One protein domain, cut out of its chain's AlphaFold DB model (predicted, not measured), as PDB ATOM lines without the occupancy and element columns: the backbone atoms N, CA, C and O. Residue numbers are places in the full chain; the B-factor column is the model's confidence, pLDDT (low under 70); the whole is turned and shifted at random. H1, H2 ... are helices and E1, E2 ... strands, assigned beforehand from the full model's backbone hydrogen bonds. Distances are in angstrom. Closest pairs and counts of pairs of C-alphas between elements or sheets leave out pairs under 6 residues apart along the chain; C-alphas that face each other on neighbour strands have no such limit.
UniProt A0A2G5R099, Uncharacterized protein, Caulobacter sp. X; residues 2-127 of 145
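Overview. This is residues 2 to 127 of the 145 residues of an uncharacterized protein of Caulobacter sp. X (UniProt A0A2G5R099). Two strongly twisted sheets, E1 E2 E3 E7 E6 and E5 E4 E8 E9, lie face to face as a sandwich with their strands crossed at 41 degrees, and the single helix H1 reaches away from them as an arm at one end of the longest axis. E5 runs on into E6, from the edge of the one sheet to the edge of the other. The printed part has 126 residues, with one named helix followed by nine named strands; both sheets are antiparallel, and the class is mixed, helices and strands. The whole is compact, with a radius of gyration of the C-alphas of 15.0 A, and spans 47 by 36 by 31 A.

Along the chain. H1, residues 2 to 19, begins with C-alpha 2 at (-17.267, 12.162, -3.499) and measures 25.7 A. E1 is residues 37 to 40. E2, residues 45 to 52, is 20.6 A long and bends by 52 degrees at residue 49. E3, residues 55 to 62, is 22.5 A long. E4 is residues 72 to 77, 16.8 A long. E5 is residues 83 to 86, E6 residues 88 to 91 and E7 residues 94 to 97. E8, residues 106 to 115, is 28.4 A long. E9, residues 118 to 127, is 29.2 A long and ends with C-alpha 127 at (-6.884, -10.056, 12.598).

Arrangement. In the sheet of five, E1, E2 and E3 form a meander, each strand the antiparallel neighbour of the one before. N 38 and O 47 of the hairpin E1 and E2 are 2.8 A apart, within hydrogen-bond range, as are N 48 and O 59 of the hairpin E2 and E3, 2.8 A. E3 pairs with E7 through N 60 and O 95, 2.9 A, and E7 with the edge strand E6 through N 91 and O 94, 2.8 A. In the sheet of four, the neighbours E5 and E4 have N 86 and O 74 within hydrogen-bond range at 2.7 A, the neighbours E4 and E8 have N 110 and O 75 within range at 2.7 A, and the hairpin E8 and E9 has N 111 and O 122 within range at 2.8 A. The facing parts of the two sheets are 10.5 A apart, centre to centre, and their best planes differ by 12 degrees. The closest C-alphas of E1 and E9, those of Leu 40 and Phe 122, are 7.4 A apart. H1 is not on either sheet; each O i to N i+4 pair in it is within hydrogen-bond range.

Size, cuts and confidence. The C-alphas of Leu 3 and Gly 65 are the two farthest apart, at 47.2 A. The printed part has no cut. The link from H1 to E1, 17 residues, is long. The mean pLDDT of the printed part is 80.1, and residues 16 to 35 are among those under 70.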
ATOM      1  N   LEU A   2     -17.827  13.404  -4.070       65.69
ATOM      2  CA  LEU A   2     -17.267  12.162  -3.499       65.69
ATOM      3  C   LEU A   2     -15.895  12.338  -2.808       65.69
ATOM      4  O   LEU A   2     -15.723  11.915  -1.674       65.69
ATOM      5  N   LEU A   3     -14.945  13.027  -3.452       69.69
ATOM      6  CA  LEU A   3     -13.605  13.279  -2.889       69.69
ATOM      7  C   LEU A   3     -13.629  14.114  -1.602       69.69
ATOM      8  O   LEU A   3     -12.868  13.849  -0.678       69.69
ATOM      9  N   VAL A   4     -14.532  15.093  -1.525       75.25
ATOM     10  CA  VAL A   4     -14.708  15.931  -0.328       75.25
ATOM     11  C   VAL A   4     -15.267  15.094   0.818       75.25
ATOM     12  O   VAL A   4     -14.809  15.230   1.943       75.25
ATOM     13  N   PHE A   5     -16.198  14.183   0.529       68.69
ATOM     14  CA  PHE A   5     -16.764  13.277   1.525       68.69
ATOM     15  C   PHE A   5     -15.720  12.289   2.064       68.69
ATOM     16  O   PHE A   5     -15.612  12.120   3.273       68.69
ATOM     17  N   ILE A   6     -14.894  11.708   1.185       73.88
ATOM     18  CA  ILE A   6     -13.784  10.826   1.583       73.88
ATOM     19  C   ILE A   6     -12.789  11.576   2.472       73.88
ATOM     20  O   ILE A   6     -12.402  11.064   3.516       73.88
ATOM     21  N   ALA A   7     -12.413  12.803   2.099       74.19
ATOM     22  CA  ALA A   7     -11.505  13.620   2.899       74.19
ATOM     23  C   ALA A   7     -12.091  13.945   4.283       74.19
ATOM     24  O   ALA A   7     -11.387  13.871   5.283       74.19
ATOM     25  N   LEU A   8     -13.390  14.242   4.360       74.19
ATOM     26  CA  LEU A   8     -14.073  14.552   5.617       74.19
ATOM     27  C   LEU A   8     -14.151  13.329   6.541       74.19
ATOM     28  O   LEU A   8     -13.924  13.446   7.742       74.19
ATOM     29  N   VAL A   9     -14.397  12.147   5.972       75.06
ATOM     30  CA  VAL A   9     -14.373  10.872   6.700       75.06
ATOM     31  C   VAL A   9     -12.956  10.527   7.157       75.06
ATOM     32  O   VAL A   9     -12.774  10.144   8.307       75.06
ATOM     33  N   ALA A  10     -11.940  10.720   6.313       68.38
ATOM     34  CA  ALA A  10     -10.545  10.485   6.679       68.38
ATOM     35  C   ALA A  10     -10.090  11.409   7.816       68.38
ATOM     36  O   ALA A  10      -9.455  10.951   8.760       68.38
ATOM     37  N   VAL A  11     -10.470  12.690   7.772       76.75
ATOM     38  CA  VAL A  11     -10.207  13.646   8.858       76.75
ATOM     39  C   VAL A  11     -10.948  13.242  10.129       76.75
ATOM     40  O   VAL A  11     -10.371  13.315  11.207       76.75
ATOM     41  N   LEU A  12     -12.187  12.756  10.030       72.94
ATOM     42  CA  LEU A  12     -12.930  12.267  11.190       72.94
ATOM     43  C   LEU A  12     -12.265  11.029  11.812       72.94
ATOM     44  O   LEU A  12     -12.150  10.958  13.031       72.94
ATOM     45  N   ILE A  13     -11.786  10.092  10.988       68.06
ATOM     46  CA  ILE A  13     -11.028   8.912  11.428       68.06
ATOM     47  C   ILE A  13      -9.713   9.338  12.079       68.06
ATOM     48  O   ILE A  13      -9.384   8.833  13.144       68.06
ATOM     49  N   LEU A  14      -8.988  10.292  11.493       68.19
ATOM     50  CA  LEU A  14      -7.741  10.822  12.047       68.19
ATOM     51  C   LEU A  14      -7.964  11.533  13.384       68.19
ATOM     52  O   LEU A  14      -7.214  11.304  14.324       68.19
ATOM     53  N   VAL A  15      -9.015  12.347  13.500       71.94
ATOM     54  CA  VAL A  15      -9.393  13.011  14.759       71.94
ATOM     55  C   VAL A  15      -9.805  11.987  15.812       71.94
ATOM     56  O   VAL A  15      -9.453  12.129  16.980       71.94
ATOM     57  N   TRP A  16     -10.526  10.945  15.402       66.38
ATOM     58  CA  TRP A  16     -10.887   9.834  16.270       66.38
ATOM     59  C   TRP A  16      -9.621   9.112  16.748       66.38
ATOM     60  O   TRP A  16      -9.346   9.113  17.939       66.38
ATOM     61  N   MET A  17      -8.764   8.636  15.846       60.16
ATOM     62  CA  MET A  17      -7.488   7.990  16.181       60.16
ATOM     63  C   MET A  17      -6.586   8.855  17.076       60.16
ATOM     64  O   MET A  17      -6.048   8.346  18.053       60.16
ATOM     65  N   HIS A  18      -6.475  10.158  16.803       58.97
ATOM     66  CA  HIS A  18      -5.663  11.090  17.593       58.97
ATOM     67  C   HIS A  18      -6.247  11.342  18.996       58.97
ATOM     68  O   HIS A  18      -5.513  11.612  19.945       58.97
ATOM     69  N   ARG A  19      -7.571  11.232  19.178       59.28
ATOM     70  CA  ARG A  19      -8.197  11.228  20.513       59.28
ATOM     71  C   ARG A  19      -7.803   9.976  21.314       59.28
ATOM     72  O   ARG A  19      -7.778  10.034  22.539       59.28
ATOM     73  N   PHE A  20      -7.494   8.875  20.628       55.78
ATOM     74  CA  PHE A  20      -7.265   7.544  21.199       55.78
ATOM     75  C   PHE A  20      -5.787   7.127  21.308       55.78
ATOM     76  O   PHE A  20      -5.519   5.983  21.673       55.78
ATOM     77  N   GLU A  21      -4.820   8.028  21.082       46.50
ATOM     78  CA  GLU A  21      -3.376   7.730  21.207       46.50
ATOM     79  C   GLU A  21      -2.952   7.178  22.588       46.50
ATOM     80  O   GLU A  21      -1.878   6.598  22.717       46.50
ATOM     81  N   GLY A  22      -3.802   7.264  23.617       46.38
ATOM     82  CA  GLY A  22      -3.545   6.681  24.940       46.38
ATOM     83  C   GLY A  22      -3.834   5.178  25.094       46.38
ATOM     84  O   GLY A  22      -3.582   4.635  26.165       46.38
ATOM     85  N   VAL A  23      -4.384   4.496  24.082       46.66
ATOM     86  CA  VAL A  23      -5.092   3.213  24.283       46.66
ATOM     87  C   VAL A  23      -4.337   1.964  23.790       46.66
ATOM     88  O   VAL A  23      -4.586   0.863  24.280       46.66
ATOM     89  N   LEU A  24      -3.359   2.106  22.889       48.44
ATOM     90  CA  LEU A  24      -2.577   0.965  22.374       48.44
ATOM     91  C   LEU A  24      -1.668   0.300  23.425       48.44
ATOM     92  O   LEU A  24      -1.242  -0.834  23.227       48.44
ATOM     93  N   ALA A  25      -1.386   0.972  24.545       42.78
ATOM     94  CA  ALA A  25      -0.442   0.507  25.565       42.78
ATOM     95  C   ALA A  25      -1.009  -0.537  26.554       42.78
ATOM     96  O   ALA A  25      -0.270  -1.010  27.413       42.78
ATOM     97  N   LEU A  26      -2.298  -0.893  26.468       47.88
ATOM     98  CA  LEU A  26      -2.973  -1.769  27.446       47.88
ATOM     99  C   LEU A  26      -3.294  -3.181  26.926       47.88
ATOM    100  O   LEU A  26      -3.978  -3.941  27.611       47.88
ATOM    101  N   TYR A  27      -2.801  -3.554  25.743       52.94
ATOM    102  CA  TYR A  27      -2.991  -4.900  25.204       52.94
ATOM    103  C   TYR A  27      -1.910  -5.854  25.694       52.94
ATOM    104  O   TYR A  27      -0.751  -5.757  25.303       52.94
ATOM    105  N   HIS A  28      -2.309  -6.805  26.537       53.59
ATOM    106  CA  HIS A  28      -1.580  -8.055  26.687       53.59
ATOM    107  C   HIS A  28      -2.267  -9.070  25.776       53.59
ATOM    108  O   HIS A  28      -3.419  -9.436  26.034       53.59
ATOM    109  N   ASP A  29      -1.593  -9.486  24.701       52.38
ATOM    110  CA  ASP A  29      -1.986 -10.703  23.991       52.38
ATOM    111  C   ASP A  29      -2.084 -11.807  25.042       52.38
ATOM    112  O   ASP A  29      -1.133 -12.056  25.787       52.38
ATOM    113  N   GLY A  30      -3.271 -12.401  25.176       47.19
ATOM    114  CA  GLY A  30      -3.451 -13.536  26.066       47.19
ATOM    115  C   GLY A  30      -2.436 -14.606  25.683       47.19
ATOM    116  O   GLY A  30      -2.363 -14.985  24.517       47.19
ATOM    117  N   ASP A  31      -1.644 -15.039  26.659       45.34
ATOM    118  CA  ASP A  31      -0.625 -16.080  26.546       45.34
ATOM    119  C   ASP A  31      -1.136 -17.267  25.694       45.34
ATOM    120  O   ASP A  31      -1.969 -18.057  26.135       45.34
ATOM    121  N   GLY A  32      -0.710 -17.329  24.427       48.38
ATOM    122  CA  GLY A  32      -0.935 -18.445  23.503       48.38
ATOM    123  C   GLY A  32      -2.356 -18.669  22.946       48.38
ATOM    124  O   GLY A  32      -3.033 -19.617  23.331       48.38
ATOM    125  N   GLY A  33      -2.728 -17.968  21.864       54.53
ATOM    126  CA  GLY A  33      -3.202 -18.682  20.660       54.53
ATOM    127  C   GLY A  33      -4.621 -18.465  20.108       54.53
ATOM    128  O   GLY A  33      -4.874 -18.996  19.027       54.53
ATOM    129  N   ASP A  34      -5.515 -17.704  20.753       64.94
ATOM    130  CA  ASP A  34      -6.868 -17.437  20.216       64.94
ATOM    131  C   ASP A  34      -7.018 -15.985  19.702       64.94
ATOM    132  O   ASP A  34      -7.198 -15.073  20.514       64.94
ATOM    133  N   PRO A  35      -7.000 -15.747  18.371       66.81
ATOM    134  CA  PRO A  35      -7.131 -14.408  17.780       66.81
ATOM    135  C   PRO A  35      -8.523 -13.788  17.982       66.81
ATOM    136  O   PRO A  35      -8.764 -12.633  17.624       66.81
ATOM    137  N   HIS A  36      -9.467 -14.541  18.547       80.31
ATOM    138  CA  HIS A  36     -10.809 -14.073  18.849       80.31
ATOM    139  C   HIS A  36     -11.004 -13.712  20.319       80.31
ATOM    140  O   HIS A  36     -12.126 -13.365  20.681       80.31
ATOM    141  N   CYS A  37      -9.963 -13.749  21.158       86.12
ATOM    142  CA  CYS A  37     -10.043 -13.448  22.585       86.12
ATOM    143  C   CYS A  37      -9.052 -12.350  22.986       86.12
ATOM    144  O   CYS A  37      -7.848 -12.493  22.815       86.12
ATOM    145  N   ILE A  38      -9.553 -11.281  23.606       84.75
ATOM    146  CA  ILE A  38      -8.753 -10.143  24.061       84.75
ATOM    147  C   ILE A  38      -9.106  -9.806  25.508       84.75
ATOM    148  O   ILE A  38     -10.278  -9.778  25.891       84.75
ATOM    149  N   TYR A  39      -8.088  -9.519  26.314       86.12
ATOM    150  CA  TYR A  39      -8.251  -9.058  27.688       86.12
ATOM    151  C   TYR A  39      -8.118  -7.533  27.757       86.12
ATOM    152  O   TYR A  39      -7.183  -6.953  27.216       86.12
ATOM    153  N   LEU A  40      -9.077  -6.883  28.414       86.00
ATOM    154  CA  LEU A  40      -9.169  -5.434  28.601       86.00
ATOM    155  C   LEU A  40      -9.049  -5.089  30.088       86.00
ATOM    156  O   LEU A  40      -9.242  -5.954  30.947       86.00
ATOM    157  N   ASP A  41      -8.798  -3.810  30.384       84.00
ATOM    158  CA  ASP A  41      -8.787  -3.274  31.755       84.00
ATOM    159  C   ASP A  41      -7.855  -4.083  32.683       84.00
ATOM    160  O   ASP A  41      -8.272  -4.601  33.716       84.00
ATOM    161  N   ASN A  42      -6.599  -4.281  32.257       80.62
ATOM    162  CA  ASN A  42      -5.589  -5.087  32.963       80.62
ATOM    163  C   ASN A  42      -6.042  -6.527  33.278       80.62
ATOM    164  O   ASN A  42      -5.742  -7.068  34.340       80.62
ATOM    165  N   GLY A  43      -6.798  -7.148  32.369       81.69
ATOM    166  CA  GLY A  43      -7.300  -8.512  32.548       81.69
ATOM    167  C   GLY A  43      -8.604  -8.613  33.336       81.69
ATOM    168  O   GLY A  43      -9.112  -9.716  33.522       81.69
ATOM    169  N   ALA A  44      -9.199  -7.496  33.764       86.62
ATOM    170  CA  ALA A  44     -10.473  -7.518  34.477       86.62
ATOM    171  C   ALA A  44     -11.663  -7.893  33.583       86.62
ATOM    172  O   ALA A  44     -12.714  -8.299  34.090       86.62
ATOM    173  N   ILE A  45     -11.529  -7.748  32.263       89.00
ATOM    174  CA  ILE A  45     -12.601  -8.006  31.304       89.00
ATOM    175  C   ILE A  45     -12.058  -8.832  30.146       89.00
ATOM    176  O   ILE A  45     -11.047  -8.492  29.546       89.00
ATOM    177  N   ARG A  46     -12.775  -9.895  29.796       91.25
ATOM    178  CA  ARG A  46     -12.500 -10.727  28.627       91.25
ATOM    179  C   ARG A  46     -13.513 -10.406  27.529       91.25
ATOM    180  O   ARG A  46     -14.718 -10.547  27.745       91.25
ATOM    181  N   LEU A  47     -13.030  -9.961  26.376       91.62
ATOM    182  CA  LEU A  47     -13.804  -9.716  25.162       91.62
ATOM    183  C   LEU A  47     -13.498 -10.819  24.152       91.62
ATOM    184  O   LEU A  47     -12.343 -11.062  23.827       91.62
ATOM    185  N   GLU A  48     -14.535 -11.463  23.633       91.00
ATOM    186  CA  GLU A  48     -14.396 -12.571  22.692       91.00
ATOM    187  C   GLU A  48     -15.314 -12.411  21.481       91.00
ATOM    188  O   GLU A  48     -16.417 -11.872  21.600       91.00
ATOM    189  N   ILE A  49     -14.910 -12.965  20.339       90.06
ATOM    190  CA  ILE A  49     -15.801 -13.257  19.216       90.06
ATOM    191  C   ILE A  49     -16.090 -14.757  19.228       90.06
ATOM    192  O   ILE A  49     -15.219 -15.587  19.002       90.06
ATOM    193  N   ILE A  50     -17.340 -15.118  19.494       90.00
ATOM    194  CA  ILE A  50     -17.772 -16.512  19.593       90.00
ATOM    195  C   ILE A  50     -18.584 -16.913  18.365       90.00
ATOM    196  O   ILE A  50     -19.394 -16.131  17.858       90.00
ATOM    197  N   ARG A  51     -18.452 -18.168  17.932       86.56
ATOM    198  CA  ARG A  51     -19.351 -18.762  16.939       86.56
ATOM    199  C   ARG A  51     -20.526 -19.429  17.642       86.56
ATOM    200  O   ARG A  51     -20.359 -20.380  18.404       86.56
ATOM    201  N   ARG A  52     -21.746 -18.964  17.375       78.25
ATOM    202  CA  ARG A  52     -22.981 -19.616  17.820       78.25
ATOM    203  C   ARG A  52     -23.795 -20.039  16.605       78.25
ATOM    204  O   ARG A  52     -24.438 -19.220  15.952       78.25
ATOM    205  N   ARG A  53     -23.818 -21.348  16.333       80.12
ATOM    206  CA  ARG A  53     -24.377 -21.915  15.090       80.12
ATOM    207  C   ARG A  53     -23.641 -21.323  13.872       80.12
ATOM    208  O   ARG A  53     -22.421 -21.381  13.819       80.12
ATOM    209  N   ALA A  54     -24.366 -20.737  12.922       80.44
ATOM    210  CA  ALA A  54     -23.822 -20.118  11.712       80.44
ATOM    211  C   ALA A  54     -23.583 -18.597  11.848       80.44
ATOM    212  O   ALA A  54     -23.591 -17.887  10.849       80.44
ATOM    213  N   ALA A  55     -23.467 -18.066  13.069       86.81
ATOM    214  CA  ALA A  55     -23.278 -16.636  13.298       86.81
ATOM    215  C   ALA A  55     -22.174 -16.363  14.318       86.81
ATOM    216  O   ALA A  55     -22.036 -17.099  15.297       86.81
ATOM    217  N   TRP A  56     -21.443 -15.274  14.096       91.50
ATOM    218  CA  TRP A  56     -20.449 -14.747  15.020       91.50
ATOM    219  C   TRP A  56     -21.063 -13.643  15.883       91.50
ATOM    220  O   TRP A  56     -21.844 -12.825  15.393       91.50
ATOM    221  N   ASN A  57     -20.724 -13.609  17.166       93.88
ATOM    222  CA  ASN A  57     -21.226 -12.626  18.126       93.88
ATOM    223  C   ASN A  57     -20.089 -12.176  19.040       93.88
ATOM    224  O   ASN A  57     -19.214 -12.976  19.364       93.88
ATOM    225  N   PHE A  58     -20.140 -10.933  19.515       94.56
ATOM    226  CA  PHE A  58     -19.287 -10.544  20.630       94.56
ATOM    227  C   PHE A  58     -19.829 -11.137  21.923       94.56
ATOM    228  O   PHE A  58     -21.041 -11.149  22.161       94.56
ATOM    229  N   ARG A  59     -18.919 -11.571  22.785       94.56
ATOM    230  CA  ARG A  59     -19.186 -11.920  24.171       94.56
ATOM    231  C   ARG A  59     -18.264 -11.112  25.066       94.56
ATOM    232  O   ARG A  59     -17.074 -11.007  24.802       94.56
ATOM    233  N   VAL A  60     -18.824 -10.573  26.140       93.44
ATOM    234  CA  VAL A  60     -18.077  -9.850  27.164       93.44
ATOM    235  C   VAL A  60     -18.286 -10.551  28.495       93.44
ATOM    236  O   VAL A  60     -19.418 -10.756  28.943       93.44
ATOM    237  N   THR A  61     -17.177 -10.926  29.119       91.81
ATOM    238  CA  THR A  61     -17.158 -11.614  30.405       91.81
ATOM    239  C   THR A  61     -16.346 -10.779  31.394       91.81
ATOM    240  O   THR A  61     -15.129 -10.674  31.230       91.81
ATOM    241  N   PRO A  62     -16.972 -10.167  32.415       91.00
ATOM    242  CA  PRO A  62     -16.218  -9.574  33.513       91.00
ATOM    243  C   PRO A  62     -15.555 -10.697  34.319       91.00
ATOM    244  O   PRO A  62     -16.233 -11.620  34.769       91.00
ATOM    245  N   LEU A  63     -14.235 -10.629  34.477       88.25
ATOM    246  CA  LEU A  63     -13.461 -11.532  35.335       88.25
ATOM    247  C   LEU A  63     -13.329 -10.975  36.752       88.25
ATOM    248  O   LEU A  63     -13.234 -11.740  37.709       88.25
ATOM    249  N   LEU A  64     -13.389  -9.649  36.891       84.12
ATOM    250  CA  LEU A  64     -13.493  -8.964  38.173       84.12
ATOM    251  C   LEU A  64     -14.719  -8.044  38.200       84.12
ATOM    252  O   LEU A  64     -14.996  -7.298  37.257       84.12
ATOM    253  N   GLY A  65     -15.438  -8.075  39.323       85.19
ATOM    254  CA  GLY A  65     -16.622  -7.251  39.553       85.19
ATOM    255  C   GLY A  65     -17.849  -7.689  38.747       85.19
ATOM    256  O   GLY A  65     -17.986  -8.840  38.341       85.19
ATOM    257  N   SER A  66     -18.777  -6.752  38.544       88.00
ATOM    258  CA  SER A  66     -19.973  -6.966  37.728       88.00
ATOM    259  C   SER A  66     -20.038  -5.941  36.606       88.00
ATOM    260  O   SER A  66     -19.554  -4.818  36.746       88.00
ATOM    261  N   LEU A  67     -20.625  -6.351  35.487       89.81
ATOM    262  CA  LEU A  67     -20.800  -5.519  34.307       89.81
ATOM    263  C   LEU A  67     -22.225  -5.710  33.795       89.81
ATOM    264  O   LEU A  67     -22.703  -6.846  33.670       89.81
ATOM    265  N   GLN A  68     -22.918  -4.602  33.561       93.25
ATOM    266  CA  GLN A  68     -24.264  -4.583  33.003       93.25
ATOM    267  C   GLN A  68     -24.220  -4.384  31.489       93.25
ATOM    268  O   GLN A  68     -23.206  -3.990  30.918       93.25
ATOM    269  N   ALA A  69     -25.314  -4.731  30.819       93.62
ATOM    270  CA  ALA A  69     -25.350  -4.772  29.361       93.62
ATOM    271  C   ALA A  69     -25.314  -3.370  28.723       93.62
ATOM    272  O   ALA A  69     -24.712  -3.180  27.671       93.62
ATOM    273  N   ASP A  70     -25.905  -2.386  29.398       92.94
ATOM    274  CA  ASP A  70     -25.901  -0.963  29.045       92.94
ATOM    275  C   ASP A  70     -24.560  -0.268  29.326       92.94
ATOM    276  O   ASP A  70     -24.289   0.808  28.795       92.94
ATOM    277  N   GLN A  71     -23.697  -0.899  30.122       93.62
ATOM    278  CA  GLN A  71     -22.366  -0.401  30.461       93.62
ATOM    279  C   GLN A  71     -21.316  -0.725  29.400       93.62
ATOM    280  O   GLN A  71     -20.179  -0.285  29.541       93.62
ATOM    281  N   VAL A  72     -21.656  -1.498  28.365       93.12
ATOM    282  CA  VAL A  72     -20.706  -1.926  27.337       93.12
ATOM    283  C   VAL A  72     -21.219  -1.578  25.956       93.12
ATOM    284  O   VAL A  72     -22.326  -1.942  25.560       93.12
ATOM    285  N   VAL A  73     -20.366  -0.922  25.183       93.19
ATOM    286  CA  VAL A  73     -20.605  -0.638  23.773       93.19
ATOM    287  C   VAL A  73     -19.376  -1.065  22.995       93.19
ATOM    288  O   VAL A  73     -18.265  -0.656  23.320       93.19
ATOM    289  N   VAL A  74     -19.586  -1.848  21.940       93.31
ATOM    290  CA  VAL A  74     -18.533  -2.175  20.973       93.31
ATOM    291  C   VAL A  74     -18.905  -1.556  19.635       93.31
ATOM    292  O   VAL A  74     -20.032  -1.714  19.179       93.31
ATOM    293  N   ALA A  75     -17.993  -0.843  18.992       92.00
ATOM    294  CA  ALA A  75     -18.175  -0.317  17.647       92.00
ATOM    295  C   ALA A  75     -17.023  -0.783  16.765       92.00
ATOM    296  O   ALA A  75     -15.871  -0.563  17.104       92.00
ATOM    297  N   THR A  76     -17.312  -1.431  15.642       88.56
ATOM    298  CA  THR A  76     -16.267  -1.880  14.714       88.56
ATOM    299  C   THR A  76     -16.060  -0.872  13.597       88.56
ATOM    300  O   THR A  76     -17.015  -0.212  13.196       88.56
ATOM    301  N   LEU A  77     -14.857  -0.836  13.037       83.38
ATOM    302  CA  LEU A  77     -14.496  -0.129  11.815       83.38
ATOM    303  C   LEU A  77     -13.695  -1.075  10.915       83.38
ATOM    304  O   LEU A  77     -12.698  -1.664  11.339       83.38
ATOM    305  N   ARG A  78     -14.155  -1.243   9.677       82.56
ATOM    306  CA  ARG A  78     -13.533  -2.100   8.662       82.56
ATOM    307  C   ARG A  78     -12.757  -1.278   7.639       82.56
ATOM    308  O   ARG A  78     -12.941  -0.069   7.524       82.56
ATOM    309  N   ALA A  79     -11.922  -1.963   6.859       74.12
ATOM    310  CA  ALA A  79     -11.141  -1.360   5.779       74.12
ATOM    311  C   ALA A  79     -12.009  -0.754   4.659       74.12
ATOM    312  O   ALA A  79     -11.585   0.187   3.997       74.12
ATOM    313  N   ASP A  80     -13.236  -1.253   4.473       73.50
ATOM    314  CA  ASP A  80     -14.235  -0.675   3.561       73.50
ATOM    315  C   ASP A  80     -14.885   0.615   4.109       73.50
ATOM    316  O   ASP A  80     -15.756   1.199   3.466       73.50
ATOM    317  N   GLY A  81     -14.472   1.065   5.299       67.25
ATOM    318  CA  GLY A  81     -15.021   2.223   5.997       67.25
ATOM    319  C   GLY A  81     -16.364   1.957   6.677       67.25
ATOM    320  O   GLY A  81     -16.902   2.854   7.327       67.25
ATOM    321  N   LEU A  82     -16.920   0.745   6.568       74.25
ATOM    322  CA  LEU A  82     -18.168   0.388   7.224       74.25
ATOM    323  C   LEU A  82     -17.915   0.023   8.686       74.25
ATOM    324  O   LEU A  82     -16.997  -0.720   9.039       74.25
ATOM    325  N   GLY A  83     -18.788   0.531   9.547       81.06
ATOM    326  CA  GLY A  83     -18.783   0.219  10.963       81.06
ATOM    327  C   GLY A  83     -20.131  -0.276  11.446       81.06
ATOM    328  O   GLY A  83     -21.173   0.018  10.860       81.06
ATOM    329  N   LEU A  84     -20.114  -1.045  12.530       90.25
ATOM    330  CA  LEU A  84     -21.328  -1.476  13.202       90.25
ATOM    331  C   LEU A  84     -21.173  -1.260  14.698       90.25
ATOM    332  O   LEU A  84     -20.164  -1.640  15.290       90.25
ATOM    333  N   ARG A  85     -22.192  -0.652  15.303       92.94
ATOM    334  CA  ARG A  85     -22.308  -0.527  16.751       92.94
ATOM    335  C   ARG A  85     -23.088  -1.718  17.295       92.94
ATOM    336  O   ARG A  85     -24.181  -2.026  16.827       92.94
ATOM    337  N   PHE A  86     -22.529  -2.353  18.307       94.81
ATOM    338  CA  PHE A  86     -23.064  -3.508  18.996       94.81
ATOM    339  C   PHE A  86     -23.502  -3.094  20.396       94.81
ATOM    340  O   PHE A  86     -22.743  -2.488  21.156       94.81
ATOM    341  N   VAL A  87     -24.740  -3.450  20.716       92.50
ATOM    342  CA  VAL A  87     -25.288  -3.422  22.071       92.50
ATOM    343  C   VAL A  87     -25.404  -4.851  22.579       92.50
ATOM    344  O   VAL A  87     -25.483  -5.799  21.785       92.50
ATOM    345  N   PHE A  88     -25.395  -5.000  23.895       95.31
ATOM    346  CA  PHE A  88     -25.336  -6.295  24.552       95.31
ATOM    347  C   PHE A  88     -26.638  -6.590  25.282       95.31
ATOM    348  O   PHE A  88     -27.328  -5.680  25.727       95.31
ATOM    349  N   ASP A  89     -26.930  -7.878  25.423       94.75
ATOM    350  CA  ASP A  89     -27.960  -8.409  26.307       94.75
ATOM    351  C   ASP A  89     -27.351  -9.479  27.209       94.75
ATOM    352  O   ASP A  89     -26.404 -10.180  26.834       94.75
ATOM    353  N   ARG A  90     -27.945  -9.670  28.388       92.56
ATOM    354  CA  ARG A  90     -27.583 -10.780  29.272       92.56
ATOM    355  C   ARG A  90     -28.269 -12.066  28.797       92.56
ATOM    356  O   ARG A  90     -29.486 -12.197  28.876       92.56
ATOM    357  N   ARG A  91     -27.487 -13.044  28.334       86.31
ATOM    358  CA  ARG A  91     -27.940 -14.373  27.888       86.31
ATOM    359  C   ARG A  91     -27.143 -15.460  28.595       86.31
ATOM    360  O   ARG A  91     -25.919 -15.467  28.540       86.31
ATOM    361  N   ASN A  92     -27.830 -16.381  29.274       78.31
ATOM    362  CA  ASN A  92     -27.204 -17.468  30.046       78.31
ATOM    363  C   ASN A  92     -26.115 -16.971  31.020       78.31
ATOM    364  O   ASN A  92     -25.043 -17.561  31.128       78.31
ATOM    365  N   GLY A  93     -26.364 -15.836  31.682       77.19
ATOM    366  CA  GLY A  93     -25.418 -15.228  32.622       77.19
ATOM    367  C   GLY A  93     -24.235 -14.487  31.984       77.19
ATOM    368  O   GLY A  93     -23.411 -13.959  32.722       77.19
ATOM    369  N   ARG A  94     -24.157 -14.399  30.651       83.69
ATOM    370  CA  ARG A  94     -23.077 -13.728  29.909       83.69
ATOM    371  C   ARG A  94     -23.614 -12.545  29.110       83.69
ATOM    372  O   ARG A  94     -24.776 -12.566  28.709       83.69
ATOM    373  N   LEU A  95     -22.792 -11.521  28.882       94.69
ATOM    374  CA  LEU A  95     -23.156 -10.414  27.999       94.69
ATOM    375  C   LEU A  95     -22.798 -10.795  26.567       94.69
ATOM    376  O   LEU A  95     -21.638 -11.072  26.270       94.69
ATOM    377  N   GLU A  96     -23.788 -10.825  25.683       95.31
ATOM    378  CA  GLU A  96     -23.593 -11.160  24.271       95.31
ATOM    379  C   GLU A  96     -24.213 -10.093  23.378       95.31
ATOM    380  O   GLU A  96     -25.274  -9.547  23.692       95.31
ATOM    381  N   SER A  97     -23.561  -9.802  22.252       95.19
ATOM    382  CA  SER A  97     -24.079  -8.825  21.306       95.19
ATOM    383  C   SER A  97     -25.391  -9.301  20.692       95.19
ATOM    384  O   SER A  97     -25.539 -10.464  20.298       95.19
ATOM    385  N   THR A  98     -26.344  -8.384  20.564       92.69
ATOM    386  CA  THR A  98     -27.636  -8.661  19.919       92.69
ATOM    387  C   THR A  98     -27.492  -8.759  18.401       92.69
ATOM    388  O   THR A  98     -28.104  -9.620  17.766       92.69
ATOM    389  N   ALA A  99     -26.627  -7.918  17.830       93.06
ATOM    390  CA  ALA A  99     -26.228  -7.964  16.433       93.06
ATOM    391  C   ALA A  99     -25.114  -8.995  16.194       93.06
ATOM    392  O   ALA A  99     -24.266  -9.244  17.057       93.06
ATOM    393  N   LYS A 100     -25.120  -9.577  14.992       93.06
ATOM    394  CA  LYS A 100     -24.106 -10.530  14.531       93.06
ATOM    395  C   LYS A 100     -22.887  -9.790  13.997       93.06
ATOM    396  O   LYS A 100     -23.027  -8.824  13.245       93.06
ATOM    397  N   VAL A 101     -21.707 -10.283  14.339       90.56
ATOM    398  CA  VAL A 101     -20.448  -9.900  13.708       90.56
ATOM    399  C   VAL A 101     -20.420 -10.536  12.320       90.56
ATOM    400  O   VAL A 101     -20.721 -11.718  12.158       90.56
ATOM    401  N   ARG A 102     -20.136  -9.728  11.301       87.94
ATOM    402  CA  ARG A 102     -20.022 -10.208   9.920       87.94
ATOM    403  C   ARG A 102     -18.598 -10.675   9.658       87.94
ATOM    404  O   ARG A 102     -17.655 -10.107  10.200       87.94
ATOM    405  N   GLU A 103     -18.440 -11.667   8.805       85.44
ATOM    406  CA  GLU A 103     -17.126 -11.991   8.255       85.44
ATOM    407  C   GLU A 103     -16.734 -10.958   7.182       85.44
ATOM    408  O   GLU A 103     -17.624 -10.339   6.586       85.44
ATOM    409  N   PRO A 104     -15.430 -10.723   6.950       85.19
ATOM    410  CA  PRO A 104     -14.283 -11.291   7.673       85.19
ATOM    411  C   PRO A 104     -14.169 -10.749   9.105       85.19
ATOM    412  O   PRO A 104     -14.631  -9.640   9.388       85.19
ATOM    413  N   LEU A 105     -13.551 -11.515  10.009       85.62
ATOM    414  CA  LEU A 105     -13.324 -11.107  11.405       85.62
ATOM    415  C   LEU A 105     -12.089 -10.206  11.574       85.62
ATOM    416  O   LEU A 105     -11.515 -10.127  12.653       85.62
ATOM    417  N   THR A 106     -11.700  -9.527  10.497       82.94
ATOM    418  CA  THR A 106     -10.575  -8.600  10.450       82.94
ATOM    419  C   THR A 106     -11.110  -7.173  10.489       82.94
ATOM    420  O   THR A 106     -11.710  -6.700   9.518       82.94
ATOM    421  N   PHE A 107     -10.958  -6.499  11.624       84.69
ATOM    422  CA  PHE A 107     -11.413  -5.122  11.830       84.69
ATOM    423  C   PHE A 107     -10.829  -4.527  13.111       84.69
ATOM    424  O   PHE A 107     -10.410  -5.244  14.019       84.69
ATOM    425  N   VAL A 108     -10.880  -3.202  13.214       85.19
ATOM    426  CA  VAL A 108     -10.643  -2.496  14.475       85.19
ATOM    427  C   VAL A 108     -11.962  -2.426  15.239       85.19
ATOM    428  O   VAL A 108     -13.005  -2.163  14.639       85.19
ATOM    429  N   ALA A 109     -11.954  -2.650  16.550       88.31
ATOM    430  CA  ALA A 109     -13.107  -2.405  17.405       88.31
ATOM    431  C   ALA A 109     -12.776  -1.405  18.513       88.31
ATOM    432  O   ALA A 109     -11.809  -1.544  19.249       88.31
ATOM    433  N   HIS A 110     -13.631  -0.405  18.649       88.50
ATOM    434  CA  HIS A 110     -13.699   0.459  19.806       88.50
ATOM    435  C   HIS A 110     -14.571  -0.180  20.873       88.50
ATOM    436  O   HIS A 110     -15.705  -0.570  20.587       88.50
ATOM    437  N   VAL A 111     -14.084  -0.240  22.099       90.38
ATOM    438  CA  VAL A 111     -14.819  -0.773  23.239       90.38
ATOM    439  C   VAL A 111     -14.908   0.327  24.278       90.38
ATOM    440  O   VAL A 111     -13.894   0.782  24.787       90.38
ATOM    441  N   SER A 112     -16.125   0.747  24.597       91.00
ATOM    442  CA  SER A 112     -16.398   1.699  25.669       91.00
ATOM    443  C   SER A 112     -17.055   0.960  26.819       91.00
ATOM    444  O   SER A 112     -18.050   0.255  26.619       91.00
ATOM    445  N   ILE A 113     -16.513   1.146  28.018       90.38
ATOM    446  CA  ILE A 113     -17.020   0.555  29.252       90.38
ATOM    447  C   ILE A 113     -17.305   1.668  30.250       90.38
ATOM    448  O   ILE A 113     -16.398   2.384  30.667       90.38
ATOM    449  N   THR A 114     -18.565   1.794  30.652       90.44
ATOM    450  CA  THR A 114     -19.028   2.851  31.554       90.44
ATOM    451  C   THR A 114     -19.391   2.261  32.909       90.44
ATOM    452  O   THR A 114     -20.343   1.494  33.028       90.44
ATOM    453  N   ARG A 115     -18.663   2.637  33.962       87.00
ATOM    454  CA  ARG A 115     -18.947   2.249  35.351       87.00
ATOM    455  C   ARG A 115     -19.216   3.501  36.181       87.00
ATOM    456  O   ARG A 115     -18.295   4.244  36.513       87.00
ATOM    457  N   GLY A 116     -20.481   3.732  36.536       87.06
ATOM    458  CA  GLY A 116     -20.878   4.962  37.224       87.06
ATOM    459  C   GLY A 116     -20.554   6.187  36.365       87.06
ATOM    460  O   GLY A 116     -21.047   6.289  35.245       87.06
ATOM    461  N   SER A 117     -19.715   7.092  36.872       86.12
ATOM    462  CA  SER A 117     -19.224   8.269  36.139       86.12
ATOM    463  C   SER A 117     -17.921   8.033  35.367       86.12
ATOM    464  O   SER A 117     -17.477   8.927  34.649       86.12
ATOM    465  N   THR A 118     -17.291   6.866  35.513       86.12
ATOM    466  CA  THR A 118     -16.018   6.547  34.857       86.12
ATOM    467  C   THR A 118     -16.267   5.860  33.523       86.12
ATOM    468  O   THR A 118     -17.007   4.876  33.456       86.12
ATOM    469  N   VAL A 119     -15.612   6.349  32.470       86.38
ATOM    470  CA  VAL A 119     -15.610   5.734  31.139       86.38
ATOM    471  C   VAL A 119     -14.190   5.288  30.814       86.38
ATOM    472  O   VAL A 119     -13.269   6.102  30.850       86.38
ATOM    473  N   SER A 120     -14.031   4.006  30.500       85.62
ATOM    474  CA  SER A 120     -12.790   3.428  29.982       85.62
ATOM    475  C   SER A 120     -12.980   3.070  28.513       85.62
ATOM    476  O   SER A 120     -13.958   2.404  28.159       85.62
ATOM    477  N   GLU A 121     -12.048   3.494  27.665       85.56
ATOM    478  CA  GLU A 121     -12.104   3.282  26.217       85.56
ATOM    479  C   GLU A 121     -10.910   2.447  25.743       85.56
ATOM    480  O   GLU A 121      -9.780   2.645  26.188       85.56
ATOM    481  N   PHE A 122     -11.181   1.495  24.850       82.44
ATOM    482  CA  PHE A 122     -10.219   0.534  24.316       82.44
ATOM    483  C   PHE A 122     -10.326   0.453  22.783       82.44
ATOM    484  O   PHE A 122     -11.422   0.554  22.236       82.44
ATOM    485  N   VAL A 123      -9.213   0.235  22.080       82.62
ATOM    486  CA  VAL A 123      -9.140   0.096  20.615       82.62
ATOM    487  C   VAL A 123      -8.424  -1.206  20.276       82.62
ATOM    488  O   VAL A 123      -7.200  -1.270  20.278       82.62
ATOM    489  N   VAL A 124      -9.198  -2.253  20.001       80.75
ATOM    490  CA  VAL A 124      -8.691  -3.593  19.688       80.75
ATOM    491  C   VAL A 124      -8.566  -3.802  18.190       80.75
ATOM    492  O   VAL A 124      -9.445  -3.396  17.432       80.75
ATOM    493  N   LEU A 125      -7.526  -4.511  17.762       81.44
ATOM    494  CA  LEU A 125      -7.459  -5.085  16.425       81.44
ATOM    495  C   LEU A 125      -7.826  -6.569  16.504       81.44
ATOM    496  O   LEU A 125      -7.231  -7.307  17.281       81.44
ATOM    497  N   PHE A 126      -8.778  -6.998  15.680       81.56
ATOM    498  CA  PHE A 126      -8.982  -8.410  15.370       81.56
ATOM    499  C   PHE A 126      -8.400  -8.683  13.985       81.56
ATOM    500  O   PHE A 126      -8.703  -7.948  13.041       81.56
ATOM    501  N   ASP A 127      -7.569  -9.718  13.853       73.00
ATOM    502  CA  ASP A 127      -6.884 -10.056  12.598       73.00
ATOM    503  C   ASP A 127      -7.569 -11.181  11.799       73.00
ATOM    504  O   ASP A 127      -7.267 -11.380  10.623       73.00
TER     505      ASP A 127